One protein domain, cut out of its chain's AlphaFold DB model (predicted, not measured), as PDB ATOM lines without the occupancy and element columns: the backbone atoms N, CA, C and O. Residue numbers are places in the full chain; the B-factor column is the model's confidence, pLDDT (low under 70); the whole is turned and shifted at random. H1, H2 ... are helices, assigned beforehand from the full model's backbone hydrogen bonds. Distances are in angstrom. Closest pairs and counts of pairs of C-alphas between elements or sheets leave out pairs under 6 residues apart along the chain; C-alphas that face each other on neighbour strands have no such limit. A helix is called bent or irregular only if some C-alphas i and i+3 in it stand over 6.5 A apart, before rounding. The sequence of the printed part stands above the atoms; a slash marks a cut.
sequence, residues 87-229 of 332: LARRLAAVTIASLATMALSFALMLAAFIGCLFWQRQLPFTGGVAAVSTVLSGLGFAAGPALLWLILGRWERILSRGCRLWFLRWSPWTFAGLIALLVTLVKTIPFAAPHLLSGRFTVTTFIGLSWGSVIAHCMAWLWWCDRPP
ATOM      1  N   LEU A  87       9.668  -6.590  -1.809       80.75
ATOM      2  CA  LEU A  87       8.635  -6.258  -0.825       80.75
ATOM      3  C   LEU A  87       9.251  -5.817   0.510       80.75
ATOM      4  O   LEU A  87       8.855  -4.781   1.041       80.75
ATOM      5  N   ALA A  88      10.239  -6.553   1.026       82.56
ATOM      6  CA  ALA A  88      10.917  -6.235   2.280       82.56
ATOM      7  C   ALA A  88      11.593  -4.855   2.237       82.56
ATOM      8  O   ALA A  88      11.428  -4.063   3.163       82.56
ATOM      9  N   ARG A  89      12.270  -4.511   1.132       83.75
ATOM     10  CA  ARG A  89      12.873  -3.181   0.924       83.75
ATOM     11  C   ARG A  89      11.828  -2.068   0.891       83.75
ATOM     12  O   ARG A  89      12.045  -1.009   1.476       83.75
ATOM     13  N   ARG A  90      10.676  -2.292   0.244       83.94
ATOM     14  CA  ARG A  90       9.568  -1.317   0.236       83.94
ATOM     15  C   ARG A  90       8.991  -1.119   1.631       83.94
ATOM     16  O   ARG A  90       8.795   0.024   2.026       83.94
ATOM     17  N   LEU A  91       8.767  -2.202   2.374       83.38
ATOM     18  CA  LEU A  91       8.304  -2.132   3.760       83.38
ATOM     19  C   LEU A  91       9.303  -1.361   4.623       83.38
ATOM     20  O   LEU A  91       8.907  -0.420   5.297       83.38
ATOM     21  N   ALA A  92      10.598  -1.670   4.528       83.88
ATOM     22  CA  ALA A  92      11.640  -0.949   5.254       83.88
ATOM     23  C   ALA A  92      11.662   0.552   4.909       83.88
ATOM     24  O   ALA A  92      11.741   1.388   5.807       83.88
ATOM     25  N   ALA A  93      11.533   0.910   3.627       87.12
ATOM     26  CA  ALA A  93      11.490   2.305   3.192       87.12
ATOM     27  C   ALA A  93      10.275   3.060   3.755       87.12
ATOM     28  O   ALA A  93      10.414   4.195   4.211       87.12
ATOM     29  N   VAL A  94       9.093   2.433   3.761       86.81
ATOM     30  CA  VAL A  94       7.884   3.022   4.355       86.81
ATOM     31  C   VAL A  94       8.016   3.135   5.874       86.81
ATOM     32  O   VAL A  94       7.639   4.165   6.432       86.81
ATOM     33  N   THR A  95       8.597   2.135   6.544       84.06
ATOM     34  CA  THR A  95       8.909   2.185   7.981       84.06
ATOM     35  C   THR A  95       9.808   3.369   8.304       84.06
ATOM     36  O   THR A  95       9.490   4.151   9.193       84.06
ATOM     37  N   ILE A  96      10.894   3.548   7.549       88.56
ATOM     38  CA  ILE A  96      11.817   4.678   7.710       88.56
ATOM     39  C   ILE A  96      11.099   6.005   7.491       88.56
ATOM     40  O   ILE A  96      11.234   6.903   8.313       88.56
ATOM     41  N   ALA A  97      10.320   6.141   6.414       89.31
ATOM     42  CA  ALA A  97       9.573   7.368   6.148       89.31
ATOM     43  C   ALA A  97       8.564   7.670   7.267       89.31
ATOM     44  O   ALA A  97       8.445   8.814   7.700       89.31
ATOM     45  N   SER A  98       7.882   6.648   7.785       85.56
ATOM     46  CA  SER A  98       6.938   6.786   8.900       85.56
ATOM     47  C   SER A  98       7.657   7.213  10.182       85.56
ATOM     48  O   SER A  98       7.254   8.168  10.831       85.56
ATOM     49  N   LEU A  99       8.780   6.579  10.519       85.06
ATOM     50  CA  LEU A  99       9.563   6.951  11.696       85.06
ATOM     51  C   LEU A  99      10.176   8.353  11.576       85.06
ATOM     52  O   LEU A  99      10.168   9.107  12.542       85.06
ATOM     53  N   ALA A 100      10.671   8.727  10.395       87.50
ATOM     54  CA  ALA A 100      11.221  10.055  10.143       87.50
ATOM     55  C   ALA A 100      10.145  11.146  10.227       87.50
ATOM     56  O   ALA A 100      10.380  12.196  10.820       87.50
ATOM     57  N   THR A 101       8.953  10.894   9.674       86.12
ATOM     58  CA  THR A 101       7.812  11.817   9.789       86.12
ATOM     59  C   THR A 101       7.334  11.933  11.235       86.12
ATOM     60  O   THR A 101       7.109  13.048  11.692       86.12
ATOM     61  N   MET A 102       7.283  10.831  11.993       82.62
ATOM     62  CA  MET A 102       6.997  10.864  13.433       82.62
ATOM     63  C   MET A 102       8.040  11.680  14.204       82.62
ATOM     64  O   MET A 102       7.668  12.579  14.954       82.62
ATOM     65  N   ALA A 103       9.335  11.414  14.004       83.25
ATOM     66  CA  ALA A 103      10.416  12.144  14.667       83.25
ATOM     67  C   ALA A 103      10.359  13.650  14.367       83.25
ATOM     68  O   ALA A 103      10.493  14.466  15.277       83.25
ATOM     69  N   LEU A 104      10.094  14.022  13.109       84.62
ATOM     70  CA  LEU A 104       9.910  15.415  12.707       84.62
ATOM     71  C   LEU A 104       8.686  16.047  13.382       84.62
ATOM     72  O   LEU A 104       8.802  17.143  13.926       84.62
ATOM     73  N   SER A 105       7.535  15.365  13.397       81.75
ATOM     74  CA  SER A 105       6.335  15.845  14.095       81.75
ATOM     75  C   SER A 105       6.599  16.071  15.584       81.75
ATOM     76  O   SER A 105       6.190  17.097  16.125       81.75
ATOM     77  N   PHE A 106       7.324  15.161  16.243       77.81
ATOM     78  CA  PHE A 106       7.706  15.315  17.647       77.81
ATOM     79  C   PHE A 106       8.656  16.495  17.867       77.81
ATOM     80  O   PHE A 106       8.440  17.280  18.787       77.81
ATOM     81  N   ALA A 107       9.666  16.663  17.012       82.50
ATOM     82  CA  ALA A 107      10.597  17.784  17.099       82.50
ATOM     83  C   ALA A 107       9.888  19.136  16.911       82.50
ATOM     84  O   ALA A 107      10.130  20.069  17.676       82.50
ATOM     85  N   LEU A 108       8.971  19.234  15.943       81.50
ATOM     86  CA  LEU A 108       8.165  20.437  15.718       81.50
ATOM     87  C   LEU A 108       7.230  20.723  16.895       81.50
ATOM     88  O   LEU A 108       7.125  21.869  17.323       81.50
ATOM     89  N   MET A 109       6.587  19.691  17.447       76.44
ATOM     90  CA  MET A 109       5.741  19.829  18.633       76.44
ATOM     91  C   MET A 109       6.549  20.331  19.837       76.44
ATOM     92  O   MET A 109       6.100  21.241  20.530       76.44
ATOM     93  N   LEU A 110       7.747  19.785  20.062       78.62
ATOM     94  CA  LEU A 110       8.640  20.217  21.137       78.62
ATOM     95  C   LEU A 110       9.099  21.668  20.942       78.62
ATOM     96  O   LEU A 110       9.030  22.459  21.878       78.62
ATOM     97  N   ALA A 111       9.522  22.037  19.732       81.56
ATOM     98  CA  ALA A 111       9.927  23.405  19.415       81.56
ATOM     99  C   ALA A 111       8.778  24.399  19.640       81.56
ATOM    100  O   ALA A 111       8.973  25.452  20.248       81.56
ATOM    101  N   ALA A 112       7.566  24.041  19.213       78.50
ATOM    102  CA  ALA A 112       6.389  24.873  19.407       78.50
ATOM    103  C   ALA A 112       6.001  24.980  20.892       78.50
ATOM    104  O   ALA A 112       5.644  26.061  21.354       78.50
ATOM    105  N   PHE A 113       6.135  23.895  21.661       74.50
ATOM    106  CA  PHE A 113       5.934  23.907  23.110       74.50
ATOM    107  C   PHE A 113       6.943  24.814  23.828       74.50
ATOM    108  O   PHE A 113       6.540  25.662  24.622       74.50
ATOM    109  N   ILE A 114       8.237  24.709  23.508       81.06
ATOM    110  CA  ILE A 114       9.283  25.592  24.052       81.06
ATOM    111  C   ILE A 114       8.986  27.055  23.696       81.06
ATOM    112  O   ILE A 114       9.070  27.927  24.561       81.06
ATOM    113  N   GLY A 115       8.581  27.323  22.451       82.44
ATOM    114  CA  GLY A 115       8.155  28.654  22.018       82.44
ATOM    115  C   GLY A 115       6.962  29.179  22.821       82.44
ATOM    116  O   GLY A 115       6.980  30.329  23.256       82.44
ATOM    117  N   CYS A 116       5.967  28.329  23.101       76.38
ATOM    118  CA  CYS A 116       4.833  28.682  23.957       76.38
ATOM    119  C   CYS A 116       5.276  29.002  25.388       76.38
ATOM    120  O   CYS A 116       4.820  29.999  25.935       76.38
ATOM    121  N   LEU A 117       6.175  28.211  25.986       75.38
ATOM    122  CA  LEU A 117       6.703  28.480  27.331       75.38
ATOM    123  C   LEU A 117       7.468  29.808  27.393       75.38
ATOM    124  O   LEU A 117       7.344  30.558  28.361       75.38
ATOM    125  N   PHE A 118       8.248  30.113  26.354       81.88
ATOM    126  CA  PHE A 118       8.964  31.381  26.257       81.88
ATOM    127  C   PHE A 118       7.993  32.562  26.137       81.88
ATOM    128  O   PHE A 118       8.137  33.554  26.850       81.88
ATOM    129  N   TRP A 119       6.963  32.425  25.299       77.00
ATOM    130  CA  TRP A 119       5.906  33.423  25.131       77.00
ATOM    131  C   TRP A 119       5.076  33.614  26.407       77.00
ATOM    132  O   TRP A 119       4.707  34.728  26.770       77.00
ATOM    133  N   GLN A 120       4.824  32.531  27.139       72.69
ATOM    134  CA  GLN A 120       4.044  32.529  28.372       72.69
ATOM    135  C   GLN A 120       4.697  33.332  29.499       72.69
ATOM    136  O   GLN A 120       3.985  33.882  30.332       72.69
ATOM    137  N   ARG A 121       6.029  33.487  29.508       73.06
ATOM    138  CA  ARG A 121       6.689  34.418  30.440       73.06
ATOM    139  C   ARG A 121       6.229  35.871  30.268       73.06
ATOM    140  O   ARG A 121       6.477  36.673  31.160       73.06
ATOM    141  N   GLN A 122       5.576  36.207  29.155       75.00
ATOM    142  CA  GLN A 122       5.143  37.563  28.827       75.00
ATOM    143  C   GLN A 122       3.631  37.799  28.996       75.00
ATOM    144  O   GLN A 122       3.204  38.947  28.927       75.00
ATOM    145  N   LEU A 123       2.806  36.763  29.227       60.41
ATOM    146  CA  LEU A 123       1.341  36.895  29.302       60.41
ATOM    147  C   LEU A 123       0.739  36.119  30.490       60.41
ATOM    148  O   LEU A 123       1.191  35.015  30.793       60.41
ATOM    149  N   PRO A 124      -0.312  36.645  31.150       62.19
ATOM    150  CA  PRO A 124      -0.969  35.958  32.257       62.19
ATOM    151  C   PRO A 124      -1.571  34.616  31.816       62.19
ATOM    152  O   PRO A 124      -2.134  34.486  30.724       62.19
ATOM    153  N   PHE A 125      -1.440  33.624  32.701       57.12
ATOM    154  CA  PHE A 125      -1.771  32.204  32.535       57.12
ATOM    155  C   PHE A 125      -3.282  31.995  32.313       57.12
ATOM    156  O   PHE A 125      -4.020  31.579  33.200       57.12
ATOM    157  N   THR A 126      -3.768  32.320  31.121       58.28
ATOM    158  CA  THR A 126      -5.149  32.072  30.692       58.28
ATOM    159  C   THR A 126      -5.183  30.858  29.761       58.28
ATOM    160  O   THR A 126      -4.158  30.459  29.203       58.28
ATOM    161  N   GLY A 127      -6.356  30.237  29.589       65.81
ATOM    162  CA  GLY A 127      -6.557  28.990  28.826       65.81
ATOM    163  C   GLY A 127      -6.053  28.975  27.369       65.81
ATOM    164  O   GLY A 127      -6.092  27.927  26.726       65.81
ATOM    165  N   GLY A 128      -5.521  30.091  26.859       69.19
ATOM    166  CA  GLY A 128      -4.870  30.192  25.555       69.19
ATOM    167  C   GLY A 128      -3.690  29.232  25.365       69.19
ATOM    168  O   GLY A 128      -3.570  28.652  24.293       69.19
ATOM    169  N   VAL A 129      -2.866  28.970  26.388       66.81
ATOM    170  CA  VAL A 129      -1.702  28.062  26.247       66.81
ATOM    171  C   VAL A 129      -2.142  26.616  25.996       66.81
ATOM    172  O   VAL A 129      -1.593  25.937  25.128       66.81
ATOM    173  N   ALA A 130      -3.181  26.158  26.700       67.25
ATOM    174  CA  ALA A 130      -3.750  24.830  26.491       67.25
ATOM    175  C   ALA A 130      -4.409  24.707  25.107       67.25
ATOM    176  O   ALA A 130      -4.245  23.685  24.436       67.25
ATOM    177  N   ALA A 131      -5.107  25.754  24.651       71.06
ATOM    178  CA  ALA A 131      -5.705  25.791  23.318       71.06
ATOM    179  C   ALA A 131      -4.636  25.753  22.211       71.06
ATOM    180  O   ALA A 131      -4.719  24.920  21.311       71.06
ATOM    181  N   VAL A 132      -3.591  26.582  22.314       73.00
ATOM    182  CA  VAL A 132      -2.477  26.627  21.353       73.00
ATOM    183  C   VAL A 132      -1.725  25.297  21.323       73.00
ATOM    184  O   VAL A 132      -1.503  24.750  20.246       73.00
ATOM    185  N   SER A 133      -1.413  24.712  22.484       69.12
ATOM    186  CA  SER A 133      -0.785  23.386  22.557       69.12
ATOM    187  C   SER A 133      -1.651  22.304  21.902       69.12
ATOM    188  O   SER A 133      -1.139  21.515  21.113       69.12
ATOM    189  N   THR A 134      -2.966  22.310  22.145       70.75
ATOM    190  CA  THR A 134      -3.901  21.346  21.538       70.75
ATOM    191  C   THR A 134      -3.949  21.489  20.014       70.75
ATOM    192  O   THR A 134      -3.893  20.486  19.301       70.75
ATOM    193  N   VAL A 135      -4.010  22.723  19.502       76.38
ATOM    194  CA  VAL A 135      -4.005  23.004  18.057       76.38
ATOM    195  C   VAL A 135      -2.695  22.542  17.420       76.38
ATOM    196  O   VAL A 135      -2.720  21.857  16.400       76.38
ATOM    197  N   LEU A 136      -1.552  22.851  18.036       72.44
ATOM    198  CA  LEU A 136      -0.235  22.453  17.535       72.44
ATOM    199  C   LEU A 136      -0.053  20.932  17.529       72.44
ATOM    200  O   LEU A 136       0.441  20.380  16.544       72.44
ATOM    201  N   SER A 137      -0.500  20.236  18.577       70.12
ATOM    202  CA  SER A 137      -0.507  18.772  18.602       70.12
ATOM    203  C   SER A 137      -1.408  18.201  17.506       70.12
ATOM    204  O   SER A 137      -0.986  17.298  16.786       70.12
ATOM    205  N   GLY A 138      -2.613  18.751  17.317       72.00
ATOM    206  CA  GLY A 138      -3.520  18.341  16.241       72.00
ATOM    207  C   GLY A 138      -2.920  18.518  14.847       72.00
ATOM    208  O   GLY A 138      -2.984  17.598  14.029       72.00
ATOM    209  N   LEU A 139      -2.252  19.647  14.601       76.56
ATOM    210  CA  LEU A 139      -1.513  19.884  13.362       76.56
ATOM    211  C   LEU A 139      -0.374  18.877  13.183       76.56
ATOM    212  O   LEU A 139      -0.223  18.336  12.093       76.56
ATOM    213  N   GLY A 140       0.379  18.555  14.239       74.12
ATOM    214  CA  GLY A 140       1.429  17.533  14.195       74.12
ATOM    215  C   GLY A 140       0.905  16.135  13.836       74.12
ATOM    216  O   GLY A 140       1.523  15.433  13.027       74.12
ATOM    217  N   PHE A 141      -0.259  15.753  14.376       72.00
ATOM    218  CA  PHE A 141      -0.913  14.471  14.084       72.00
ATOM    219  C   PHE A 141      -1.467  14.378  12.663       72.00
ATOM    220  O   PHE A 141      -1.446  13.285  12.090       72.00
ATOM    221  N   ALA A 142      -1.949  15.487  12.096       76.19
ATOM    222  CA  ALA A 142      -2.463  15.550  10.728       76.19
ATOM    223  C   ALA A 142      -1.345  15.704   9.681       76.19
ATOM    224  O   ALA A 142      -1.409  15.108   8.602       76.19
ATOM    225  N   ALA A 143      -0.293  16.462  10.005       80.50
ATOM    226  CA  ALA A 143       0.829  16.721   9.108       80.50
ATOM    227  C   ALA A 143       1.655  15.460   8.827       80.50
ATOM    228  O   ALA A 143       2.095  15.277   7.694       80.50
ATOM    229  N   GLY A 144       1.829  14.572   9.813       82.75
ATOM    230  CA  GLY A 144       2.577  13.318   9.649       82.75
ATOM    231  C   GLY A 144       2.033  12.428   8.518       82.75
ATOM    232  O   GLY A 144       2.745  12.197   7.538       82.75
ATOM    233  N   PRO A 145       0.762  11.982   8.582       79.75
ATOM    234  CA  PRO A 145       0.140  11.192   7.521       79.75
ATOM    235  C   PRO A 145       0.106  11.912   6.171       79.75
ATOM    236  O   PRO A 145       0.355  11.285   5.143       79.75
ATOM    237  N   ALA A 146      -0.169  13.221   6.154       83.19
ATOM    238  CA  ALA A 146      -0.187  14.005   4.921       83.19
ATOM    239  C   ALA A 146       1.204  14.054   4.264       83.19
ATOM    240  O   ALA A 146       1.337  13.818   3.063       83.19
ATOM    241  N   LEU A 147       2.255  14.291   5.051       86.62
ATOM    242  CA  LEU A 147       3.637  14.286   4.582       86.62
ATOM    243  C   LEU A 147       4.050  12.896   4.093       86.62
ATOM    244  O   LEU A 147       4.646  12.780   3.022       86.62
ATOM    245  N   LEU A 148       3.683  11.840   4.825       87.12
ATOM    246  CA  LEU A 148       3.908  10.463   4.394       87.12
ATOM    247  C   LEU A 148       3.223  10.199   3.047       87.12
ATOM    248  O   LEU A 148       3.861   9.695   2.126       87.12
ATOM    249  N   TRP A 149       1.965  10.610   2.886       86.25
ATOM    250  CA  TRP A 149       1.231  10.480   1.629       86.25
ATOM    251  C   TRP A 149       1.930  11.204   0.470       86.25
ATOM    252  O   TRP A 149       2.094  10.637  -0.610       86.25
ATOM    253  N   LEU A 150       2.413  12.431   0.691       89.25
ATOM    254  CA  LEU A 150       3.161  13.196  -0.312       89.25
ATOM    255  C   LEU A 150       4.484  12.520  -0.698       89.25
ATOM    256  O   LEU A 150       4.830  12.480  -1.884       89.25
ATOM    257  N   ILE A 151       5.216  11.973   0.278       89.44
ATOM    258  CA  ILE A 151       6.464  11.231   0.050       89.44
ATOM    259  C   ILE A 151       6.182   9.989  -0.798       89.44
ATOM    260  O   ILE A 151       6.828   9.795  -1.830       89.44
ATOM    261  N   LEU A 152       5.186   9.191  -0.411       87.88
ATOM    262  CA  LEU A 152       4.818   7.972  -1.127       87.88
ATOM    263  C   LEU A 152       4.306   8.300  -2.540       87.88
ATOM    264  O   LEU A 152       4.797   7.734  -3.511       87.88
ATOM    265  N   GLY A 153       3.437   9.299  -2.708       87.50
ATOM    266  CA  GLY A 153       2.984   9.754  -4.029       87.50
ATOM    267  C   GLY A 153       4.108  10.312  -4.912       87.50
ATOM    268  O   GLY A 153       4.090  10.179  -6.139       87.50
ATOM    269  N   ARG A 154       5.146  10.922  -4.325       90.75
ATOM    270  CA  ARG A 154       6.357  11.305  -5.069       90.75
ATOM    271  C   ARG A 154       7.154  10.075  -5.495       90.75
ATOM    272  O   ARG A 154       7.582  10.012  -6.645       90.75
ATOM    273  N   TRP A 155       7.349   9.105  -4.607       89.19
ATOM    274  CA  TRP A 155       8.049   7.862  -4.931       89.19
ATOM    275  C   TRP A 155       7.320   7.062  -6.005       89.19
ATOM    276  O   TRP A 155       7.969   6.496  -6.880       89.19
ATOM    277  N   GLU A 156       5.986   7.058  -5.998       84.75
ATOM    278  CA  GLU A 156       5.186   6.438  -7.051       84.75
ATOM    279  C   GLU A 156       5.493   7.054  -8.410       84.75
ATOM    280  O   GLU A 156       5.827   6.331  -9.342       84.75
ATOM    281  N   ARG A 157       5.458   8.388  -8.497       84.31
ATOM    282  CA  ARG A 157       5.762   9.120  -9.732       84.31
ATOM    283  C   ARG A 157       7.194   8.896 -10.217       84.31
ATOM    284  O   ARG A 157       7.447   8.908 -11.417       84.31
ATOM    285  N   ILE A 158       8.148   8.706  -9.308       83.88
ATOM    286  CA  ILE A 158       9.542   8.404  -9.666       83.88
ATOM    287  C   ILE A 158       9.662   6.965 -10.186       83.88
ATOM    288  O   ILE A 158      10.283   6.739 -11.224       83.88
ATOM    289  N   LEU A 159       9.022   6.001  -9.517       79.00
ATOM    290  CA  LEU A 159       8.983   4.610  -9.973       79.00
ATOM    291  C   LEU A 159       8.245   4.474 -11.304       79.00
ATOM    292  O   LEU A 159       8.687   3.706 -12.150       79.00
ATOM    293  N   SER A 160       7.175   5.242 -11.527       74.62
ATOM    294  CA  SER A 160       6.433   5.214 -12.789       74.62
ATOM    295  C   SER A 160       7.219   5.793 -13.962       74.62
ATOM    296  O   SER A 160       7.023   5.414 -15.113       74.62
ATOM    297  N   ARG A 161       8.196   6.651 -13.673       77.88
ATOM    298  CA  ARG A 161       9.187   7.100 -14.653       77.88
ATOM    299  C   ARG A 161      10.304   6.088 -14.869       77.88
ATOM    300  O   ARG A 161      11.221   6.400 -15.615       77.88
ATOM    301  N   GLY A 162      10.266   4.915 -14.232       70.69
ATOM    302  CA  GLY A 162      11.305   3.890 -14.306       70.69
ATOM    303  C   GLY A 162      12.644   4.342 -13.725       70.69
ATOM    304  O   GLY A 162      13.690   3.892 -14.188       70.69
ATOM    305  N   CYS A 163      12.633   5.282 -12.777       78.25
ATOM    306  CA  CYS A 163      13.827   5.695 -12.050       78.25
ATOM    307  C   CYS A 163      14.022   4.787 -10.829       78.25
ATOM    308  O   CYS A 163      13.073   4.489 -10.101       78.25
ATOM    309  N   ARG A 164      15.269   4.372 -10.576       77.62
ATOM    310  CA  ARG A 164      15.615   3.576  -9.390       77.62
ATOM    311  C   ARG A 164      15.597   4.483  -8.149       77.62
ATOM    312  O   ARG A 164      16.279   5.505  -8.124       77.62
ATOM    313  N   LEU A 165      14.815   4.122  -7.130       84.31
ATOM    314  CA  LEU A 165      14.810   4.816  -5.836       84.31
ATOM    315  C   LEU A 165      16.011   4.396  -4.981       84.31
ATOM    316  O   LEU A 165      16.526   3.288  -5.118       84.31
ATOM    317  N   TRP A 166      16.434   5.278  -4.074       83.75
ATOM    318  CA  TRP A 166      17.603   5.071  -3.209       83.75
ATOM    319  C   TRP A 166      17.509   3.772  -2.395       83.75
ATOM    320  O   TRP A 166      18.487   3.034  -2.309       83.75
ATOM    321  N   PHE A 167      16.319   3.431  -1.891       83.38
ATOM    322  CA  PHE A 167      16.104   2.240  -1.066       83.38
ATOM    323  C   PHE A 167      16.276   0.923  -1.840       83.38
ATOM    324  O   PHE A 167      16.442  -0.132  -1.240       83.38
ATOM    325  N   LEU A 168      16.267   0.944  -3.176       80.38
ATOM    326  CA  LEU A 168      16.574  -0.256  -3.960       80.38
ATOM    327  C   LEU A 168      18.078  -0.556  -3.992       80.38
ATOM    328  O   LEU A 168      18.456  -1.683  -4.282       80.38
ATOM    329  N   ARG A 169      18.928   0.433  -3.688       85.50
ATOM    330  CA  ARG A 169      20.394   0.301  -3.694       85.50
ATOM    331  C   ARG A 169      20.983   0.022  -2.316       85.50
ATOM    332  O   ARG A 169      22.152  -0.326  -2.212       85.50
ATOM    333  N   TRP A 170      20.214   0.251  -1.258       86.50
ATOM    334  CA  TRP A 170      20.727   0.166   0.102       86.50
ATOM    335  C   TRP A 170      20.838  -1.276   0.582       86.50
ATOM    336  O   TRP A 170      19.985  -2.121   0.303       86.50
ATOM    337  N   SER A 171      21.900  -1.532   1.343       88.62
ATOM    338  CA  SER A 171      22.102  -2.819   1.998       88.62
ATOM    339  C   SER A 171      21.083  -3.022   3.134       88.62
ATOM    340  O   SER A 171      20.646  -2.040   3.747       88.62
ATOM    341  N   PRO A 172      20.732  -4.274   3.484       83.31
ATOM    342  CA  PRO A 172      19.898  -4.576   4.652       83.31
ATOM    343  C   PRO A 172      20.429  -3.961   5.957       83.31
ATOM    344  O   PRO A 172      19.650  -3.497   6.787       83.31
ATOM    345  N   TRP A 173      21.754  -3.884   6.111       88.06
ATOM    346  CA  TRP A 173      22.409  -3.285   7.276       88.06
ATOM    347  C   TRP A 173      22.160  -1.780   7.381       88.06
ATOM    348  O   TRP A 173      21.901  -1.271   8.469       88.06
ATOM    349  N   THR A 174      22.150  -1.077   6.247       88.25
ATOM    350  CA  THR A 174      21.802   0.349   6.192       88.25
ATOM    351  C   THR A 174      20.365   0.580   6.666       88.25
ATOM    352  O   THR A 174      20.111   1.511   7.428       88.25
ATOM    353  N   PHE A 175      19.428  -0.293   6.274       84.06
ATOM    354  CA  PHE A 175      18.045  -0.234   6.755       84.06
ATOM    355  C   PHE A 175      17.949  -0.468   8.261       84.06
ATOM    356  O   PHE A 175      17.310   0.320   8.953       84.06
ATOM    357  N   ALA A 176      18.591  -1.523   8.764       82.81
ATOM    358  CA  ALA A 176      18.571  -1.857  10.183       82.81
ATOM    359  C   ALA A 176      19.154  -0.723  11.042       82.81
ATOM    360  O   ALA A 176      18.517  -0.300  12.006       82.81
ATOM    361  N   GLY A 177      20.309  -0.176  10.644       88.62
ATOM    362  CA  GLY A 177      20.946   0.948  11.329       88.62
ATOM    363  C   GLY A 177      20.072   2.203  11.343       88.62
ATOM    364  O   GLY A 177      19.913   2.826  12.392       88.62
ATOM    365  N   LEU A 178      19.441   2.550  10.214       88.19
ATOM    366  CA  LEU A 178      18.577   3.730  10.145       88.19
ATOM    367  C   LEU A 178      17.278   3.555  10.944       88.19
ATOM    368  O   LEU A 178      16.850   4.489  11.618       88.19
ATOM    369  N   ILE A 179      16.663   2.370  10.906       84.25
ATOM    370  CA  ILE A 179      15.479   2.065  11.720       84.25
ATOM    371  C   ILE A 179      15.833   2.154  13.206       84.25
ATOM    372  O   ILE A 179      15.106   2.805  13.951       84.25
ATOM    373  N   ALA A 180      16.953   1.562  13.632       84.06
ATOM    374  CA  ALA A 180      17.408   1.631  15.018       84.06
ATOM    375  C   ALA A 180      17.643   3.083  15.465       84.06
ATOM    376  O   ALA A 180      17.123   3.493  16.500       84.06
ATOM    377  N   LEU A 181      18.346   3.882  14.653       87.00
ATOM    378  CA  LEU A 181      18.573   5.304  14.922       87.00
ATOM    379  C   LEU A 181      17.256   6.075  15.078       87.00
ATOM    380  O   LEU A 181      17.085   6.817  16.043       87.00
ATOM    381  N   LEU A 182      16.313   5.892  14.151       83.69
ATOM    382  CA  LEU A 182      15.036   6.600  14.180       83.69
ATOM    383  C   LEU A 182      14.143   6.154  15.343       83.69
ATOM    384  O   LEU A 182      13.489   6.993  15.953       83.69
ATOM    385  N   VAL A 183      14.131   4.863  15.687       80.44
ATOM    386  CA  VAL A 183      13.422   4.363  16.876       80.44
ATOM    387  C   VAL A 183      13.998   4.989  18.144       80.44
ATOM    388  O   VAL A 183      13.229   5.415  19.004       80.44
ATOM    389  N   THR A 184      15.327   5.086  18.249       78.69
ATOM    390  CA  THR A 184      15.985   5.770  19.366       78.69
ATOM    391  C   THR A 184      15.570   7.235  19.415       78.69
ATOM    392  O   THR A 184      15.104   7.673  20.458       78.69
ATOM    393  N   LEU A 185      15.621   7.965  18.294       78.19
ATOM    394  CA  LEU A 185      15.217   9.377  18.226       78.19
ATOM    395  C   LEU A 185      13.763   9.598  18.659       78.19
ATOM    396  O   LEU A 185      13.492  10.469  19.484       78.19
ATOM    397  N   VAL A 186      12.834   8.786  18.145       79.38
ATOM    398  CA  VAL A 186      11.408   8.853  18.506       79.38
ATOM    399  C   VAL A 186      11.197   8.598  20.001       79.38
ATOM    400  O   VAL A 186      10.294   9.183  20.588       79.38
ATOM    401  N   LYS A 187      12.029   7.762  20.632       72.88
ATOM    402  CA  LYS A 187      11.949   7.463  22.069       72.88
ATOM    403  C   LYS A 187      12.645   8.471  22.965       72.88
ATOM    404  O   LYS A 187      12.198   8.680  24.087       72.88
ATOM    405  N   THR A 188      13.753   9.044  22.508       70.38
ATOM    406  CA  THR A 188      14.529  10.009  23.289       70.38
ATOM    407  C   THR A 188      13.857  11.366  23.358       70.38
ATOM    408  O   THR A 188      14.180  12.124  24.261       70.38
ATOM    409  N   ILE A 189      12.944  11.689  22.433       65.06
ATOM    410  CA  ILE A 189      12.118  12.890  22.559       65.06
ATOM    411  C   ILE A 189      11.093  12.603  23.665       65.06
ATOM    412  O   ILE A 189      10.196  11.780  23.460       65.06
ATOM    413  N   PRO A 190      11.241  13.207  24.856       54.00
ATOM    414  CA  PRO A 190      10.488  12.787  26.022       54.00
ATOM    415  C   PRO A 190       8.994  13.040  25.807       54.00
ATOM    416  O   PRO A 190       8.572  14.137  25.429       54.00
ATOM    417  N   PHE A 191       8.174  12.035  26.130       55.59
ATOM    418  CA  PHE A 191       6.734  12.171  26.372       55.59
ATOM    419  C   PHE A 191       6.497  12.956  27.679       55.59
ATOM    420  O   PHE A 191       5.766  12.515  28.554       55.59
ATOM    421  N   ALA A 192       7.112  14.130  27.838       46.03
ATOM    422  CA  ALA A 192       6.990  14.956  29.042       46.03
ATOM    423  C   ALA A 192       5.626  15.676  29.148       46.03
ATOM    424  O   ALA A 192       5.352  16.382  30.115       46.03
ATOM    425  N   ALA A 193       4.746  15.515  28.156       48.53
ATOM    426  CA  ALA A 193       3.505  16.277  28.043       48.53
ATOM    427  C   ALA A 193       2.257  15.747  28.794       48.53
ATOM    428  O   ALA A 193       1.400  16.575  29.106       48.53
ATOM    429  N   PRO A 194       2.060  14.446  29.113       50.00
ATOM    430  CA  PRO A 194       0.756  13.988  29.591       50.00
ATOM    431  C   PRO A 194       0.433  14.490  31.003       50.00
ATOM    432  O   PRO A 194      -0.734  14.696  31.318       50.00
ATOM    433  N   HIS A 195       1.442  14.756  31.837       49.56
ATOM    434  CA  HIS A 195       1.233  15.270  33.197       49.56
ATOM    435  C   HIS A 195       0.770  16.738  33.209       49.56
ATOM    436  O   HIS A 195       0.131  17.171  34.163       49.56
ATOM    437  N   LEU A 196       1.073  17.495  32.148       47.59
ATOM    438  CA  LEU A 196       0.700  18.907  32.001       47.59
ATOM    439  C   LEU A 196      -0.704  19.091  31.397       47.59
ATOM    440  O   LEU A 196      -1.253  20.190  31.428       47.59
ATOM    441  N   LEU A 197      -1.312  18.020  30.877       53.19
ATOM    442  CA  LEU A 197      -2.645  18.014  30.274       53.19
ATOM    443  C   LEU A 197      -3.684  17.473  31.271       53.19
ATOM    444  O   LEU A 197      -4.277  16.419  31.066       53.19
ATOM    445  N   SER A 198      -3.930  18.192  32.368       52.97
ATOM    446  CA  SER A 198      -4.870  17.777  33.429       52.97
ATOM    447  C   SER A 198      -6.365  17.874  33.051       52.97
ATOM    448  O   SER A 198      -7.239  17.581  33.868       52.97
ATOM    449  N   GLY A 199      -6.695  18.243  31.807       60.06
ATOM    450  CA  GLY A 199      -8.070  18.357  31.317       60.06
ATOM    451  C   GLY A 199      -8.591  17.075  30.654       60.06
ATOM    452  O   GLY A 199      -8.042  16.627  29.648       60.06
ATOM    453  N   ARG A 200      -9.722  16.534  31.140       62.34
ATOM    454  CA  ARG A 200     -10.419  15.368  30.537       62.34
ATOM    455  C   ARG A 200     -10.691  15.540  29.031       62.34
ATOM    456  O   ARG A 200     -10.586  14.580  28.267       62.34
ATOM    457  N   PHE A 201     -11.004  16.765  28.599       58.81
ATOM    458  CA  PHE A 201     -11.239  17.092  27.189       58.81
ATOM    459  C   PHE A 201      -9.973  16.929  26.336       58.81
ATOM    460  O   PHE A 201     -10.019  16.339  25.259       58.81
ATOM    461  N   THR A 202      -8.820  17.371  26.839       63.88
ATOM    462  CA  THR A 202      -7.556  17.324  26.096       63.88
ATOM    463  C   THR A 202      -7.037  15.899  25.940       63.88
ATOM    464  O   THR A 202      -6.548  15.542  24.872       63.88
ATOM    465  N   VAL A 203      -7.234  15.052  26.955       62.41
ATOM    466  CA  VAL A 203      -6.901  13.620  26.885       62.41
ATOM    467  C   VAL A 203      -7.741  12.907  25.823       62.41
ATOM    468  O   VAL A 203      -7.201  12.178  24.996       62.41
ATOM    469  N   THR A 204      -9.054  13.151  25.797       66.31
ATOM    470  CA  THR A 204      -9.963  12.485  24.848       66.31
ATOM    471  C   THR A 204      -9.663  12.894  23.403       66.31
ATOM    472  O   THR A 204      -9.560  12.038  22.524       66.31
ATOM    473  N   THR A 205      -9.443  14.190  23.162       65.75
ATOM    474  CA  THR A 205      -9.070  14.720  21.842       65.75
ATOM    475  C   THR A 205      -7.712  14.188  21.384       65.75
ATOM    476  O   THR A 205      -7.571  13.777  20.235       65.75
ATOM    477  N   PHE A 206      -6.726  14.115  22.283       64.62
ATOM    478  CA  PHE A 206      -5.410  13.549  21.982       64.62
ATOM    479  C   PHE A 206      -5.492  12.066  21.595       64.62
ATOM    480  O   PHE A 206      -4.878  11.649  20.616       64.62
ATOM    481  N   ILE A 207      -6.291  11.277  22.322       66.12
ATOM    482  CA  ILE A 207      -6.548   9.870  21.994       66.12
ATOM    483  C   ILE A 207      -7.226   9.761  20.621       66.12
ATOM    484  O   ILE A 207      -6.773   9.000  19.773       66.12
ATOM    485  N   GLY A 208      -8.277  10.542  20.359       67.38
ATOM    486  CA  GLY A 208      -8.960  10.522  19.061       67.38
ATOM    487  C   GLY A 208      -8.026  10.847  17.888       67.38
ATOM    488  O   GLY A 208      -8.019  10.141  16.879       67.38
ATOM    489  N   LEU A 209      -7.185  11.875  18.042       67.50
ATOM    490  CA  LEU A 209      -6.213  12.291  17.029       67.50
ATOM    491  C   LEU A 209      -5.105  11.256  16.810       67.50
ATOM    492  O   LEU A 209      -4.713  11.023  15.664       67.50
ATOM    493  N   SER A 210      -4.623  10.604  17.871       66.19
ATOM    494  CA  SER A 210      -3.595   9.568  17.750       66.19
ATOM    495  C   SER A 210      -4.123   8.341  17.003       66.19
ATOM    496  O   SER A 210      -3.463   7.865  16.078       66.19
ATOM    497  N   TRP A 211      -5.351   7.897  17.299       70.62
ATOM    498  CA  TRP A 211      -6.014   6.820  16.558       70.62
ATOM    499  C   TRP A 211      -6.282   7.192  15.097       70.62
ATOM    500  O   TRP A 211      -6.005   6.391  14.204       70.62
ATOM    501  N   GLY A 212      -6.764   8.409  14.829       70.38
ATOM    502  CA  GLY A 212      -6.969   8.894  13.462       70.38
ATOM    503  C   GLY A 212      -5.669   8.913  12.653       70.38
ATOM    504  O   GLY A 212      -5.627   8.424  11.523       70.38
ATOM    505  N   SER A 213      -4.580   9.397  13.258       70.88
ATOM    506  CA  SER A 213      -3.250   9.408  12.640       70.88
ATOM    507  C   SER A 213      -2.735   7.992  12.367       70.88
ATOM    508  O   SER A 213      -2.227   7.718  11.279       70.88
ATOM    509  N   VAL A 214      -2.929   7.066  13.310       72.44
ATOM    510  CA  VAL A 214      -2.617   5.637  13.156       72.44
ATOM    511  C   VAL A 214      -3.346   5.030  11.960       72.44
ATOM    512  O   VAL A 214      -2.713   4.401  11.111       72.44
ATOM    513  N   ILE A 215      -4.660   5.242  11.860       73.06
ATOM    514  CA  ILE A 215      -5.473   4.711  10.760       73.06
ATOM    515  C   ILE A 215      -4.991   5.286   9.426       73.06
ATOM    516  O   ILE A 215      -4.799   4.532   8.473       73.06
ATOM    517  N   ALA A 216      -4.723   6.591   9.362       74.44
ATOM    518  CA  ALA A 216      -4.215   7.237   8.155       74.44
ATOM    519  C   ALA A 216      -2.843   6.679   7.725       74.44
ATOM    520  O   ALA A 216      -2.632   6.418   6.540       74.44
ATOM    521  N   HIS A 217      -1.939   6.409   8.673       76.56
ATOM    522  CA  HIS A 217      -0.669   5.732   8.389       76.56
ATOM    523  C   HIS A 217      -0.892   4.318   7.848       76.56
ATOM    524  O   HIS A 217      -0.305   3.960   6.828       76.56
ATOM    525  N   CYS A 218      -1.775   3.530   8.467       74.81
ATOM    526  CA  CYS A 218      -2.133   2.201   7.971       74.81
ATOM    527  C   CYS A 218      -2.685   2.263   6.544       74.81
ATOM    528  O   CYS A 218      -2.279   1.473   5.696       74.81
ATOM    529  N   MET A 219      -3.570   3.217   6.245       75.69
ATOM    530  CA  MET A 219      -4.111   3.394   4.897       75.69
ATOM    531  C   MET A 219      -3.023   3.770   3.888       75.69
ATOM    532  O   MET A 219      -3.004   3.205   2.798       75.69
ATOM    533  N   ALA A 220      -2.082   4.648   4.251       77.69
ATOM    534  CA  ALA A 220      -0.945   5.003   3.402       77.69
ATOM    535  C   ALA A 220      -0.023   3.797   3.132       77.69
ATOM    536  O   ALA A 220       0.400   3.573   1.997       77.69
ATOM    537  N   TRP A 221       0.238   2.976   4.156       79.38
ATOM    538  CA  TRP A 221       0.997   1.728   4.028       79.38
ATOM    539  C   TRP A 221       0.299   0.727   3.115       79.38
ATOM    540  O   TRP A 221       0.938   0.154   2.233       79.38
ATOM    541  N   LEU A 222      -1.004   0.521   3.315       75.06
ATOM    542  CA  LEU A 222      -1.805  -0.386   2.504       75.06
ATOM    543  C   LEU A 222      -1.863   0.085   1.055       75.06
ATOM    544  O   LEU A 222      -1.600  -0.715   0.167       75.06
ATOM    545  N   TRP A 223      -2.119   1.371   0.817       78.62
ATOM    546  CA  TRP A 223      -2.122   1.960  -0.520       78.62
ATOM    547  C   TRP A 223      -0.777   1.768  -1.235       78.62
ATOM    548  O   TRP A 223      -0.736   1.365  -2.395       78.62
ATOM    549  N   TRP A 224       0.336   1.979  -0.530       78.12
ATOM    550  CA  TRP A 224       1.668   1.817  -1.108       78.12
ATOM    551  C   TRP A 224       2.055   0.353  -1.361       78.12
ATOM    552  O   TRP A 224       2.702   0.037  -2.365       78.12
ATOM    553  N   CYS A 225       1.680  -0.546  -0.450       71.50
ATOM    554  CA  CYS A 225       2.025  -1.963  -0.532       71.50
ATOM    555  C   CYS A 225       1.088  -2.754  -1.463       71.50
ATOM    556  O   CYS A 225       1.527  -3.734  -2.069       71.50
ATOM    557  N   ASP A 226      -0.173  -2.341  -1.614       65.31
ATOM    558  CA  ASP A 226      -1.192  -3.020  -2.424       65.31
ATOM    559  C   ASP A 226      -1.179  -2.562  -3.891       65.31
ATOM    560  O   ASP A 226      -2.143  -1.998  -4.410       65.31
ATOM    561  N   ARG A 227      -0.071  -2.822  -4.602       61.28
ATOM    562  CA  ARG A 227      -0.030  -2.598  -6.057       61.28
ATOM    563  C   ARG A 227      -0.630  -3.775  -6.835       61.28
ATOM    564  O   ARG A 227      -0.242  -4.923  -6.587       61.28
ATOM    565  N   PRO A 228      -1.500  -3.524  -7.833       52.94
ATOM    566  CA  PRO A 228      -2.107  -4.580  -8.631       52.94
ATOM    567  C   PRO A 228      -1.086  -5.490  -9.357       52.94
ATOM    568  O   PRO A 228      -0.010  -5.039  -9.771       52.94
ATOM    569  N   PRO A 229      -1.394  -6.794  -9.524       49.50
ATOM    570  CA  PRO A 229      -2.567  -7.486  -8.997       49.50
ATOM    571  C   PRO A 229      -2.443  -7.690  -7.479       49.50
ATOM    572  O   PRO A 229      -1.415  -8.153  -6.979       49.50
TER     573      PRO A 229
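Overview. This is residues 87 to 229 of the 332 residues of an uncharacterized protein of Candidatus Hydrogenedentes bacterium (UniProt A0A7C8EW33). Four helices run lengthwise beside one another in a loose, elongated group: H1 and H2 make a long helical hairpin, H4 packs along H2 and meets one end part of H1, and the shorter H3 packs on H1 alone. H1 is the one helix that touches the other three, and the turn of the hairpin, residues 121 to 127, sticks out. The printed part has 143 residues with four named helices in the order H1, H2, H3, H4 and no named strand; its class is all helix. It is loose, with a radius of gyration of the C-alphas of 18.1 A, and spans 58 by 29 by 23 A, only just elongated.

Along the chain. H1 covers residues 87 to 120, 48.8 A from first to last C-alpha, and begins at C-alpha 87 at (8.635, -6.258, -0.825). H2 covers residues 128 to 160, 47.1 A, and begins at C-alpha 128 at (-4.870, 30.192, 25.555). It is neither bent nor irregular, but only just: C-alphas 142 and 145 are 6.0 A apart. H3 covers residues 172 to 188, 24.3 A. H4 covers residues 200 to 225, 37.7 A, and ends at C-alpha 225 at (2.025, -1.963, -0.532).

Arrangement. H1 is the hub. It touches H2 at a shallow tilt of 27 degrees, opposite ways, as a helical hairpin; their closest C-alphas, of Ser 105 and Gly 140, are 5.2 A apart. With residues 92 to 106 alone H1 touches H3, the same way at a shallow tilt of 24 degrees; the closest C-alphas, of Ala 103 and Val 186, are 5.2 A apart. Residues 87 to 98 of H1 touch residues 217 to 225 of H4, opposite ways at a shallow tilt of 28 degrees, with the C-alphas of Val 94 and Trp 221 closest at 7.0 A. H2 and H4 touch and run the same way at a shallow tilt of 2 degrees; their closest C-alphas, of Pro 145 and His 217, are 5.6 A apart. H1, H2 and H4 form a bundle, a group of helices side by side, and the helix packing is mostly aligned. H3 is apart from H2 and from H4. Every O i to N i+4 pair is within hydrogen-bond range in H1, H3 and H4; in H2 28 of 29 are.

Size, cuts and confidence. The C-alphas of Pro 124 and Pro 229 are the two farthest apart, at 59.9 A. Residues 121 to 127 stand free, and so do residues 157 to 162, of which 157 to 160 belong to H2. The links H2 to H3 and H3 to H4 are long, with 11 residues each; the link H1 to H2 is short. The printed part has no cut. Its mean pLDDT is 75.4, and residues 123 to 130, 133, 189 to 210 and 226 to 229 are under 70.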